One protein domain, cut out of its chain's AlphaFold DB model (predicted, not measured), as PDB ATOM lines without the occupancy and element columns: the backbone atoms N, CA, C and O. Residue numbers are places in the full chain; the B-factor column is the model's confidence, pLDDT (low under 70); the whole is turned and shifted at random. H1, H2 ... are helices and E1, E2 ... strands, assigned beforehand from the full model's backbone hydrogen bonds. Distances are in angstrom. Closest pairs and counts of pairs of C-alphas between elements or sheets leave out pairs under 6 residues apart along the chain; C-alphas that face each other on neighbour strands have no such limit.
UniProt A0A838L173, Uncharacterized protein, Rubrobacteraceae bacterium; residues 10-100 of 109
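Overview. This is residues 10 to 100 of the 109 residues of an uncharacterized protein of Rubrobacteraceae bacterium (UniProt A0A838L173). Two lobes are joined by the tight link of residues 73 and 74. The larger is the helical hairpin H2 and H3, with kinked H1 and the small strand hairpin E1 and E2 at the end where H2 begins; the smaller is the helical hairpin H4 and H5. The printed part has 91 residues, in order H1 E1 E2 H2 H3 H4 H5, mostly helix, with an antiparallel sheet E1 - E2. It is loose, with a radius of gyration of the C-alphas of 16.1 A, and spans 45 by 35 by 19 A.

Arrangement. H1, residues 10 to 25, has its closest C-alphas to E1, residues 27 to 30, at Asn 15 and Phe 28, 5.4 A. E1 and E2, residues 35 to 38, form an antiparallel hairpin, with N 28 and O 37 2.8 A apart, within hydrogen-bond range. H1, with residues 19 to 25 alone, touches H2, residues 39 to 57, about perpendicular at 81 degrees, closest at C-alphas 24 and 39, 5.5 A. H2 and H3, residues 60 to 72, touch as a hairpin at a shallow tilt of 12 degrees, opposite ways, closest at C-alphas 54 and 60, 4.8 A. H4, residues 75 to 86, is only just apart from H3, at 8.4 A. H4, with residues 79 to 83 alone, touches H5, residues 89 to 100, as a hairpin at a steep tilt of 43 degrees, opposite ways, closest at C-alphas 79 and 92, 5.8 A. Every O i to N i+4 pair is within hydrogen-bond range in H4 and H5; H1 has 10 of 12, H2 13 of 15 and H3 5 of 9.

Along the chain. H1 begins at C-alpha 10 (52.174, 29.855, 9.578), is 20.7 A long and has a kink of 63 degrees near residue 19. H2, 25.2 A long, has a kink of 47 degrees near residue 51. H3 is 19.0 A long, and H5 ends at C-alpha 100 (34.662, 13.627, -16.436).

Size, cuts and confidence. The C-alphas farthest apart, of Asp 56 and Gly 87, are 46.4 A apart. The printed part has no cut, its links are tight, and no printed residue is under 70 in pLDDT.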
ATOM      1  N   HIS A  10      51.101  30.837   9.734       93.69
ATOM      2  CA  HIS A  10      52.174  29.855   9.578       93.69
ATOM      3  C   HIS A  10      51.634  28.427   9.652       93.69
ATOM      4  O   HIS A  10      51.937  27.619   8.775       93.69
ATOM      5  N   LEU A  11      50.768  28.148  10.632       93.06
ATOM      6  CA  LEU A  11      50.114  26.844  10.762       93.06
ATOM      7  C   LEU A  11      49.218  26.538   9.560       93.06
ATOM      8  O   LEU A  11      49.222  25.421   9.048       93.06
ATOM      9  N   ALA A  12      48.491  27.534   9.052       93.31
ATOM     10  CA  ALA A  12      47.665  27.348   7.865       93.31
ATOM     11  C   ALA A  12      48.499  27.024   6.613       93.31
ATOM     12  O   ALA A  12      48.131  26.141   5.836       93.31
ATOM     13  N   VAL A  13      49.637  27.701   6.422       97.00
ATOM     14  CA  VAL A  13      50.567  27.411   5.317       97.00
ATOM     15  C   VAL A  13      51.163  26.009   5.455       97.00
ATOM     16  O   VAL A  13      51.229  25.280   4.465       97.00
ATOM     17  N   GLU A  14      51.540  25.601   6.667       96.62
ATOM     18  CA  GLU A  14      52.049  24.255   6.926       96.62
ATOM     19  C   GLU A  14      50.990  23.180   6.640       96.62
ATOM     20  O   GLU A  14      51.248  22.241   5.882       96.62
ATOM     21  N   ASN A  15      49.776  23.333   7.174       97.31
ATOM     22  CA  ASN A  15      48.679  22.397   6.930       97.31
ATOM     23  C   ASN A  15      48.326  22.328   5.438       97.31
ATOM     24  O   ASN A  15      48.132  21.239   4.899       97.31
ATOM     25  N   LYS A  16      48.344  23.462   4.724       97.50
ATOM     26  CA  LYS A  16      48.152  23.492   3.268       97.50
ATOM     27  C   LYS A  16      49.245  22.721   2.524       97.50
ATOM     28  O   LYS A  16      48.938  21.988   1.579       97.50
ATOM     29  N   PHE A  17      50.507  22.860   2.934       98.06
ATOM     30  CA  PHE A  17      51.603  22.078   2.361       98.06
ATOM     31  C   PHE A  17      51.388  20.578   2.593       98.06
ATOM     32  O   PHE A  17      51.458  19.796   1.644       98.06
ATOM     33  N   ARG A  18      51.054  20.177   3.825       98.12
ATOM     34  CA  ARG A  18      50.779  18.776   4.178       98.12
ATOM     35  C   ARG A  18      49.620  18.202   3.361       98.12
ATOM     36  O   ARG A  18      49.764  17.119   2.802       98.12
ATOM     37  N   ALA A  19      48.528  18.952   3.208       97.25
ATOM     38  CA  ALA A  19      47.388  18.562   2.380       97.25
ATOM     39  C   ALA A  19      47.808  18.349   0.918       97.25
ATOM     40  O   ALA A  19      47.481  17.335   0.311       97.25
ATOM     41  N   SER A  20      48.598  19.275   0.370       97.12
ATOM     42  CA  SER A  20      49.066  19.202  -1.019       97.12
ATOM     43  C   SER A  20      50.022  18.026  -1.247       97.12
ATOM     44  O   SER A  20      50.003  17.404  -2.306       97.12
ATOM     45  N   ARG A  21      50.873  17.713  -0.259       97.00
ATOM     46  CA  ARG A  21      51.910  16.682  -0.379       97.00
ATOM     47  C   ARG A  21      51.407  15.271  -0.084       97.00
ATOM     48  O   ARG A  21      51.889  14.332  -0.722       97.00
ATOM     49  N   TYR A  22      50.514  15.118   0.889       96.31
ATOM     50  CA  TYR A  22      50.093  13.817   1.418       96.31
ATOM     51  C   TYR A  22      48.597  13.531   1.217       96.31
ATOM     52  O   TYR A  22      48.174  12.394   1.397       96.31
ATOM     53  N   GLY A  23      47.793  14.509   0.786       95.81
ATOM     54  CA  GLY A  23      46.368  14.308   0.521       95.81
ATOM     55  C   GLY A  23      45.619  13.793   1.753       95.81
ATOM     56  O   GLY A  23      45.765  14.342   2.841       95.81
ATOM     57  N   MET A  24      44.843  12.717   1.581       96.31
ATOM     58  CA  MET A  24      44.092  12.069   2.670       96.31
ATOM     59  C   MET A  24      44.965  11.257   3.638       96.31
ATOM     60  O   MET A  24      44.471  10.814   4.669       96.31
ATOM     61  N   ASP A  25      46.257  11.104   3.349       96.12
ATOM     62  CA  ASP A  25      47.228  10.485   4.259       96.12
ATOM     63  C   ASP A  25      47.976  11.555   5.090       96.12
ATOM     64  O   ASP A  25      48.945  11.259   5.789       96.12
ATOM     65  N   ALA A  26      47.555  12.824   4.999       97.69
ATOM     66  CA  ALA A  26      48.085  13.923   5.795       97.69
ATOM     67  C   ALA A  26      47.577  13.895   7.245       97.69
ATOM     68  O   ALA A  26      46.526  13.332   7.562       97.69
ATOM     69  N   ALA A  27      48.294  14.608   8.109       97.88
ATOM     70  CA  ALA A  27      47.863  14.915   9.463       97.88
ATOM     71  C   ALA A  27      48.106  16.407   9.741       97.88
ATOM     72  O   ALA A  27      49.205  16.912   9.476       97.88
ATOM     73  N   PHE A  28      47.079  17.109  10.217       97.12
ATOM     74  CA  PHE A  28      47.054  18.561  10.385       97.12
ATOM     75  C   PHE A  28      47.203  18.953  11.842       97.12
ATOM     76  O   PHE A  28      46.646  18.295  12.712       97.12
ATOM     77  N   TYR A  29      47.924  20.036  12.105       95.31
ATOM     78  CA  TYR A  29      48.008  20.580  13.453       95.31
ATOM     79  C   TYR A  29      46.773  21.438  13.757       95.31
ATOM     80  O   TYR A  29      46.480  22.374  13.006       95.31
ATOM     81  N   ASP A  30      46.076  21.113  14.842       91.00
ATOM     82  CA  ASP A  30      44.999  21.904  15.428       91.00
ATOM     83  C   ASP A  30      45.580  22.795  16.533       91.00
ATOM     84  O   ASP A  30      46.171  22.306  17.498       91.00
ATOM     85  N   ALA A  31      45.436  24.112  16.375       87.38
ATOM     86  CA  ALA A  31      45.945  25.083  17.337       87.38
ATOM     87  C   ALA A  31      45.138  25.107  18.643       87.38
ATOM     88  O   ALA A  31      45.719  25.362  19.693       87.38
ATOM     89  N   HIS A  32      43.836  24.810  18.580       84.75
ATOM     90  CA  HIS A  32      42.939  24.863  19.728       84.75
ATOM     91  C   HIS A  32      43.239  23.737  20.716       84.75
ATOM     92  O   HIS A  32      43.478  23.985  21.896       84.75
ATOM     93  N   ASP A  33      43.286  22.509  20.202       88.06
ATOM     94  CA  ASP A  33      43.543  21.306  20.999       88.06
ATOM     95  C   ASP A  33      45.043  20.978  21.099       88.06
ATOM     96  O   ASP A  33      45.437  19.996  21.731       88.06
ATOM     97  N   GLN A  34      45.892  21.792  20.457       90.25
ATOM     98  CA  GLN A  34      47.349  21.647  20.395       90.25
ATOM     99  C   GLN A  34      47.809  20.241  19.976       90.25
ATOM    100  O   GLN A  34      48.840  19.738  20.429       90.25
ATOM    101  N   THR A  35      47.046  19.606  19.088       94.44
ATOM    102  CA  THR A  35      47.223  18.207  18.684       94.44
ATOM    103  C   THR A  35      47.315  18.068  17.170       94.44
ATOM    104  O   THR A  35      47.069  19.007  16.418       94.44
ATOM    105  N   THR A  36      47.696  16.883  16.700       96.00
ATOM    106  CA  THR A  36      47.652  16.548  15.275       96.00
ATOM    107  C   THR A  36      46.455  15.651  14.993       96.00
ATOM    108  O   THR A  36      46.302  14.607  15.621       96.00
ATOM    109  N   VAL A  37      45.644  16.031  14.010       97.31
ATOM    110  CA  VAL A  37      44.436  15.314  13.600       97.31
ATOM    111  C   VAL A  37      44.637  14.735  12.195       97.31
ATOM    112  O   VAL A  37      45.028  15.474  11.283       97.31
ATOM    113  N   PRO A  38      44.394  13.431  11.973       98.12
ATOM    114  CA  PRO A  38      44.408  12.848  10.635       98.12
ATOM    115  C   PRO A  38      43.401  13.533   9.704       98.12
ATOM    116  O   PRO A  38      42.282  13.854  10.102       98.12
ATOM    117  N   ALA A  39      43.772  13.726   8.435       97.50
ATOM    118  CA  ALA A  39      42.922  14.410   7.458       97.50
ATOM    119  C   ALA A  39      41.551  13.735   7.282       97.50
ATOM    120  O   ALA A  39      40.542  14.420   7.125       97.50
ATOM    121  N   ARG A  40      41.512  12.398   7.348       97.81
ATOM    122  CA  ARG A  40      40.277  11.608   7.236       97.81
ATOM    123  C   ARG A  40      39.330  11.868   8.401       97.81
ATOM    124  O   ARG A  40      38.154  12.135   8.176       97.81
ATOM    125  N   ASP A  41      39.853  11.861   9.623       97.75
ATOM    126  CA  ASP A  41      39.060  12.089  10.833       97.75
ATOM    127  C   ASP A  41      38.517  13.520  10.865       97.75
ATOM    128  O   ASP A  41      37.334  13.742  11.136       97.75
ATOM    129  N   LEU A  42      39.356  14.493  10.489       96.31
ATOM    130  CA  LEU A  42      38.930  15.882  10.343       96.31
ATOM    131  C   LEU A  42      37.841  16.028   9.271       96.31
ATOM    132  O   LEU A  42      36.859  16.730   9.495       96.31
ATOM    133  N   GLY A  43      37.977  15.342   8.131       96.81
ATOM    134  CA  GLY A  43      36.968  15.315   7.072       96.81
ATOM    135  C   GLY A  43      35.604  14.824   7.570       96.81
ATOM    136  O   GLY A  43      34.607  15.512   7.364       96.81
ATOM    137  N   ARG A  44      35.563  13.698   8.298       98.06
ATOM    138  CA  ARG A  44      34.325  13.173   8.914       98.06
ATOM    139  C   ARG A  44      33.708  14.172   9.882       98.06
ATOM    140  O   ARG A  44      32.525  14.479   9.789       98.06
ATOM    141  N   THR A  45      34.540  14.724  10.760       96.88
ATOM    142  CA  THR A  45      34.115  15.682  11.787       96.88
ATOM    143  C   THR A  45      33.518  16.937  11.152       96.88
ATOM    144  O   THR A  45      32.509  17.464  11.618       96.88
ATOM    145  N   LEU A  46      34.120  17.425  10.062       96.69
ATOM    146  CA  LEU A  46      33.611  18.573   9.319       96.69
ATOM    147  C   LEU A  46      32.283  18.265   8.625       96.69
ATOM    148  O   LEU A  46      31.395  19.110   8.675       96.69
ATOM    149  N   VAL A  47      32.117  17.077   8.036       98.25
ATOM    150  CA  VAL A  47      30.832  16.651   7.456       98.25
ATOM    151  C   VAL A  47      29.739  16.632   8.523       98.25
ATOM    152  O   VAL A  47      28.712  17.280   8.349       98.25
ATOM    153  N   GLU A  48      29.972  15.984   9.667       98.12
ATOM    154  CA  GLU A  48      28.999  15.936  10.768       98.12
ATOM    155  C   GLU A  48      28.640  17.334  11.282       98.12
ATOM    156  O   GLU A  48      27.468  17.665  11.466       98.12
ATOM    157  N   ARG A  49      29.650  18.190  11.464       97.69
ATOM    158  CA  ARG A  49      29.465  19.566  11.931       97.69
ATOM    159  C   ARG A  49      28.688  20.427  10.934       97.69
ATOM    160  O   ARG A  49      27.955  21.321  11.358       97.69
ATOM    161  N   LEU A  50      28.893  20.221   9.633       98.25
ATOM    162  CA  LEU A  50      28.269  21.019   8.576       98.25
ATOM    163  C   LEU A  50      26.885  20.497   8.163       98.25
ATOM    164  O   LEU A  50      26.122  21.249   7.557       98.25
ATOM    165  N   LYS A  51      26.538  19.260   8.536       98.31
ATOM    166  CA  LYS A  51      25.293  18.583   8.154       98.31
ATOM    167  C   LYS A  51      24.014  19.402   8.401       98.31
ATOM    168  O   LYS A  51      23.234  19.509   7.458       98.31
ATOM    169  N   PRO A  52      23.799  20.058   9.563       98.31
ATOM    170  CA  PRO A  52      22.585  20.853   9.777       98.31
ATOM    171  C   PRO A  52      22.448  22.019   8.786       98.31
ATOM    172  O   PRO A  52      21.364  22.297   8.293       98.31
ATOM    173  N   TYR A  53      23.561  22.669   8.433       98.31
ATOM    174  CA  TYR A  53      23.549  23.778   7.475       98.31
ATOM    175  C   TYR A  53      23.336  23.290   6.041       98.31
ATOM    176  O   TYR A  53      22.671  23.957   5.256       98.31
ATOM    177  N   ALA A  54      23.892  22.128   5.690       98.19
ATOM    178  CA  ALA A  54      23.649  21.516   4.389       98.19
ATOM    179  C   ALA A  54      22.182  21.092   4.232       98.19
ATOM    180  O   ALA A  54      21.618  21.253   3.155       98.19
ATOM    181  N   GLN A  55      21.541  20.630   5.311       98.12
ATOM    182  CA  GLN A  55      20.102  20.356   5.343       98.12
ATOM    183  C   GLN A  55      19.276  21.626   5.121       98.12
ATOM    184  O   GLN A  55      18.398  21.632   4.262       98.12
ATOM    185  N   ASP A  56      19.608  22.719   5.814       98.44
ATOM    186  CA  ASP A  56      18.939  24.015   5.630       98.44
ATOM    187  C   ASP A  56      19.086  24.560   4.196       98.44
ATOM    188  O   ASP A  56      18.185  25.221   3.676       98.44
ATOM    189  N   LEU A  57      20.219  24.279   3.545       98.31
ATOM    190  CA  LEU A  57      20.520  24.696   2.173       98.31
ATOM    191  C   LEU A  57      20.058  23.694   1.103       98.31
ATOM    192  O   LEU A  57      20.146  24.005  -0.085       98.31
ATOM    193  N   GLY A  58      19.574  22.512   1.497       98.00
ATOM    194  CA  GLY A  58      19.169  21.447   0.577       98.00
ATOM    195  C   GLY A  58      20.321  20.794  -0.200       98.00
ATOM    196  O   GLY A  58      20.089  20.323  -1.307       98.00
ATOM    197  N   CYS A  59      21.541  20.772   0.348       98.06
ATOM    198  CA  CYS A  59      22.748  20.203  -0.276       98.06
ATOM    199  C   CYS A  59      23.433  19.117   0.583       98.06
ATOM    200  O   CYS A  59      24.657  18.966   0.585       98.06
ATOM    201  N   GLU A  60      22.646  18.382   1.376       97.56
ATOM    202  CA  GLU A  60      23.142  17.302   2.242       97.56
ATOM    203  C   GLU A  60      23.864  16.209   1.442       97.56
ATOM    204  O   GLU A  60      24.954  15.796   1.832       97.56
ATOM    205  N   SER A  61      23.312  15.800   0.297       96.75
ATOM    206  CA  SER A  61      23.901  14.783  -0.585       96.75
ATOM    207  C   SER A  61      25.303  15.151  -1.072       96.75
ATOM    208  O   SER A  61      26.212  14.324  -1.080       96.75
ATOM    209  N   GLU A  62      25.503  16.408  -1.452       97.12
ATOM    210  CA  GLU A  62      26.769  16.929  -1.950       97.12
ATOM    211  C   GLU A  62      27.815  16.979  -0.837       97.12
ATOM    212  O   GLU A  62      28.988  16.681  -1.071       97.12
ATOM    213  N   LEU A  63      27.394  17.324   0.385       98.12
ATOM    214  CA  LEU A  63      28.262  17.265   1.556       98.12
ATOM    215  C   LEU A  63      28.643  15.816   1.892       98.12
ATOM    216  O   LEU A  63      29.809  15.548   2.184       98.12
ATOM    217  N   GLU A  64      27.695  14.879   1.831       96.50
ATOM    218  CA  GLU A  64      27.950  13.457   2.086       96.50
ATOM    219  C   GLU A  64      28.915  12.844   1.060       96.50
ATOM    220  O   GLU A  64      29.734  12.003   1.432       96.50
ATOM    221  N   GLY A  65      28.949  13.354  -0.177       96.31
ATOM    222  CA  GLY A  65      29.948  12.982  -1.188       96.31
ATOM    223  C   GLY A  65      31.406  13.204  -0.750       96.31
ATOM    224  O   GLY A  65      32.320  12.536  -1.235       96.31
ATOM    225  N   VAL A  66      31.667  14.078   0.230       96.81
ATOM    226  CA  VAL A  66      33.008  14.220   0.826       96.81
ATOM    227  C   VAL A  66      33.448  12.929   1.525       96.81
ATOM    228  O   VAL A  66      34.633  12.592   1.481       96.81
ATOM    229  N   LEU A  67      32.523  12.174   2.130       97.44
ATOM    230  CA  LEU A  67      32.838  10.907   2.797       97.44
ATOM    231  C   LEU A  67      33.336   9.849   1.806       97.44
ATOM    232  O   LEU A  67      34.213   9.062   2.154       97.44
ATOM    233  N   GLU A  68      32.874   9.882   0.557       95.25
ATOM    234  CA  GLU A  68      33.387   9.001  -0.497       95.25
ATOM    235  C   GLU A  68      34.873   9.258  -0.774       95.25
ATOM    236  O   GLU A  68      35.643   8.318  -0.954       95.25
ATOM    237  N   ILE A  69      35.305  10.524  -0.749       95.62
ATOM    238  CA  ILE A  69      36.720  10.897  -0.899       95.62
ATOM    239  C   ILE A  69      37.513  10.496   0.349       95.62
ATOM    240  O   ILE A  69      38.644  10.013   0.243       95.62
ATOM    241  N   VAL A  70      36.933  10.699   1.535       96.81
ATOM    242  CA  VAL A  70      37.559  10.337   2.814       96.81
ATOM    243  C   VAL A  70      37.813   8.834   2.906       96.81
ATOM    244  O   VAL A  70      38.846   8.454   3.451       96.81
ATOM    245  N   GLU A  71      36.929   7.991   2.373       94.31
ATOM    246  CA  GLU A  71      37.098   6.533   2.380       94.31
ATOM    247  C   GLU A  71      37.873   6.029   1.163       94.31
ATOM    248  O   GLU A  71      38.923   5.397   1.302       94.31
ATOM    249  N   GLY A  72      37.381   6.348  -0.033       91.06
ATOM    250  CA  GLY A  72      37.871   5.829  -1.310       91.06
ATOM    251  C   GLY A  72      39.143   6.500  -1.822       91.06
ATOM    252  O   GLY A  72      39.749   6.018  -2.776       91.06
ATOM    253  N   GLY A  73      39.577   7.593  -1.192       92.06
ATOM    254  CA  GLY A  73      40.776   8.318  -1.582       92.06
ATOM    255  C   GLY A  73      40.552   9.350  -2.691       92.06
ATOM    256  O   GLY A  73      39.450   9.620  -3.169       92.06
ATOM    257  N   THR A  74      41.640   9.999  -3.088       94.25
ATOM    258  CA  THR A  74      41.615  11.176  -3.961       94.25
ATOM    259  C   THR A  74      41.680  10.809  -5.445       94.25
ATOM    260  O   THR A  74      42.158   9.747  -5.846       94.25
ATOM    261  N   GLY A  75      41.283  11.748  -6.312       94.19
ATOM    262  CA  GLY A  75      41.520  11.616  -7.755       94.19
ATOM    263  C   GLY A  75      43.005  11.457  -8.108       94.19
ATOM    264  O   GLY A  75      43.338  10.727  -9.037       94.19
ATOM    265  N   SER A  76      43.913  12.071  -7.340       95.50
ATOM    266  CA  SER A  76      45.359  11.919  -7.545       95.50
ATOM    267  C   SER A  76      45.881  10.527  -7.174       95.50
ATOM    268  O   SER A  76      46.821  10.054  -7.811       95.50
ATOM    269  N   GLN A  77      45.285   9.849  -6.185       95.56
ATOM    270  CA  GLN A  77      45.598   8.450  -5.871       95.56
ATOM    271  C   GLN A  77      45.163   7.532  -7.023       95.56
ATOM    272  O   GLN A  77      46.001   6.798  -7.542       95.56
ATOM    273  N   ARG A  78      43.929   7.688  -7.521       95.62
ATOM    274  CA  ARG A  78      43.419   6.926  -8.677       95.62
ATOM    275  C   ARG A  78      44.265   7.119  -9.942       95.62
ATOM    276  O   ARG A  78      44.655   6.155 -10.587       95.62
ATOM    277  N   GLN A  79      44.645   8.357 -10.267       97.12
ATOM    278  CA  GLN A  79      45.529   8.635 -11.412       97.12
ATOM    279  C   GLN A  79      46.906   7.964 -11.281       97.12
ATOM    280  O   GLN A  79      47.456   7.457 -12.258       97.12
ATOM    281  N   ARG A  80      47.476   7.949 -10.069       96.75
ATOM    282  CA  ARG A  80      48.747   7.263  -9.797       96.75
ATOM    283  C   ARG A  80      48.631   5.749  -9.948       96.75
ATOM    284  O   ARG A  80      49.596   5.135 -10.386       96.75
ATOM    285  N   GLU A  81      47.504   5.160  -9.561       97.19
ATOM    286  CA  GLU A  81      47.237   3.727  -9.731       97.19
ATOM    287  C   GLU A  81      47.181   3.360 -11.212       97.19
ATOM    288  O   GLU A  81      47.948   2.501 -11.641       97.19
ATOM    289  N   VAL A  82      46.422   4.113 -12.016       98.06
ATOM    290  CA  VAL A  82      46.370   3.935 -13.478       98.06
ATOM    291  C   VAL A  82      47.765   4.013 -14.099       98.06
ATOM    292  O   VAL A  82      48.135   3.167 -14.912       98.06
ATOM    293  N   TYR A  83      48.583   4.992 -13.698       98.38
ATOM    294  CA  TYR A  83      49.958   5.085 -14.192       98.38
ATOM    295  C   TYR A  83      50.836   3.919 -13.725       98.38
ATOM    296  O   TYR A  83      51.667   3.433 -14.482       98.38
ATOM    297  N   LYS A  84      50.681   3.462 -12.478       98.31
ATOM    298  CA  LYS A  84      51.449   2.334 -11.935       98.31
ATOM    299  C   LYS A  84      51.143   1.031 -12.680       98.31
ATOM    300  O   LYS A  84      52.044   0.213 -12.834       98.31
ATOM    301  N   GLU A  85      49.902   0.850 -13.118       97.62
ATOM    302  CA  GLU A  85      49.452  -0.328 -13.864       97.62
ATOM    303  C   GLU A  85      49.849  -0.273 -15.344       97.62
ATOM    304  O   GLU A  85      50.328  -1.265 -15.888       97.62
ATOM    305  N   SER A  86      49.683   0.885 -15.990       97.56
ATOM    306  CA  SER A  86      49.931   1.053 -17.431       97.56
ATOM    307  C   SER A  86      51.370   1.432 -17.790       97.56
ATOM    308  O   SER A  86      51.853   1.107 -18.873       97.56
ATOM    309  N   GLY A  87      52.060   2.171 -16.916       98.00
ATOM    310  CA  GLY A  87      53.328   2.840 -17.215       98.00
ATOM    311  C   GLY A  87      53.211   3.998 -18.217       98.00
ATOM    312  O   GLY A  87      54.236   4.459 -18.722       98.00
ATOM    313  N   ASN A  88      51.997   4.466 -18.534       97.62
ATOM    314  CA  ASN A  88      51.743   5.383 -19.641       97.62
ATOM    315  C   ASN A  88      50.812   6.537 -19.240       97.62
ATOM    316  O   ASN A  88      49.703   6.348 -18.746       97.62
ATOM    317  N   PHE A  89      51.243   7.771 -19.506       97.94
ATOM    318  CA  PHE A  89      50.446   8.960 -19.201       97.94
ATOM    319  C   PHE A  89      49.206   9.112 -20.088       97.94
ATOM    320  O   PHE A  89      48.232   9.714 -19.640       97.94
ATOM    321  N   LEU A  90      49.203   8.569 -21.311       98.06
ATOM    322  CA  LEU A  90      48.016   8.631 -22.170       98.06
ATOM    323  C   LEU A  90      46.840   7.858 -21.564       98.06
ATOM    324  O   LEU A  90      45.705   8.311 -21.682       98.06
ATOM    325  N   ASP A  91      47.107   6.770 -20.843       98.12
ATOM    326  CA  ASP A  91      46.065   5.985 -20.177       98.12
ATOM    327  C   ASP A  91      45.489   6.728 -18.962       98.12
ATOM    328  O   ASP A  91      44.283   6.694 -18.720       98.12
ATOM    329  N   VAL A  92      46.312   7.509 -18.251       98.06
ATOM    330  CA  VAL A  92      45.839   8.417 -17.189       98.06
ATOM    331  C   VAL A  92      44.925   9.503 -17.763       98.06
ATOM    332  O   VAL A  92      43.889   9.817 -17.178       98.06
ATOM    333  N   VAL A  93      45.286  10.075 -18.915       97.19
ATOM    334  CA  VAL A  93      44.452  11.073 -19.604       97.19
ATOM    335  C   VAL A  93      43.140  10.449 -20.076       97.19
ATOM    336  O   VAL A  93      42.086  11.042 -19.865       97.19
ATOM    337  N   ALA A  94      43.178   9.247 -20.657       96.56
ATOM    338  CA  ALA A  94      41.978   8.526 -21.070       96.56
ATOM    339  C   ALA A  94      41.040   8.255 -19.880       96.56
ATOM    340  O   ALA A  94      39.845   8.533 -19.968       96.56
ATOM    341  N   PHE A  95      41.589   7.814 -18.743       96.44
ATOM    342  CA  PHE A  95      40.848   7.643 -17.491       96.44
ATOM    343  C   PHE A  95      40.163   8.939 -17.030       96.44
ATOM    344  O   PHE A  95      38.990   8.925 -16.658       96.44
ATOM    345  N   LEU A  96      40.866  10.075 -17.084       95.50
ATOM    346  CA  LEU A  96      40.300  11.375 -16.716       95.50
ATOM    347  C   LEU A  96      39.186  11.821 -17.664       95.50
ATOM    348  O   LEU A  96      38.179  12.350 -17.198       95.50
ATOM    349  N   ILE A  97      39.355  11.608 -18.971       95.50
ATOM    350  CA  ILE A  97      38.329  11.931 -19.969       95.50
ATOM    351  C   ILE A  97      37.067  11.116 -19.697       95.50
ATOM    352  O   ILE A  97      35.976  11.677 -19.701       95.50
ATOM    353  N   GLU A  98      37.204   9.817 -19.437       93.25
ATOM    354  CA  GLU A  98      36.051   8.962 -19.166       93.25
ATOM    355  C   GLU A  98      35.358   9.346 -17.851       93.25
ATOM    356  O   GLU A  98      34.143   9.495 -17.824       93.25
ATOM    357  N   GLY A  99      36.121   9.613 -16.786       88.44
ATOM    358  CA  GLY A  99      35.571   9.986 -15.477       88.44
ATOM    359  C   GLY A  99      34.995  11.404 -15.377       88.44
ATOM    360  O   GLY A  99      34.400  11.740 -14.356       88.44
ATOM    361  N   THR A 100      35.190  12.249 -16.393       88.00
ATOM    362  CA  THR A 100      34.662  13.627 -16.436       88.00
ATOM    363  C   THR A 100      33.774  13.895 -17.642       88.00
ATOM    364  O   THR A 100      33.240  15.003 -17.760       88.00
TER     365      THR A 100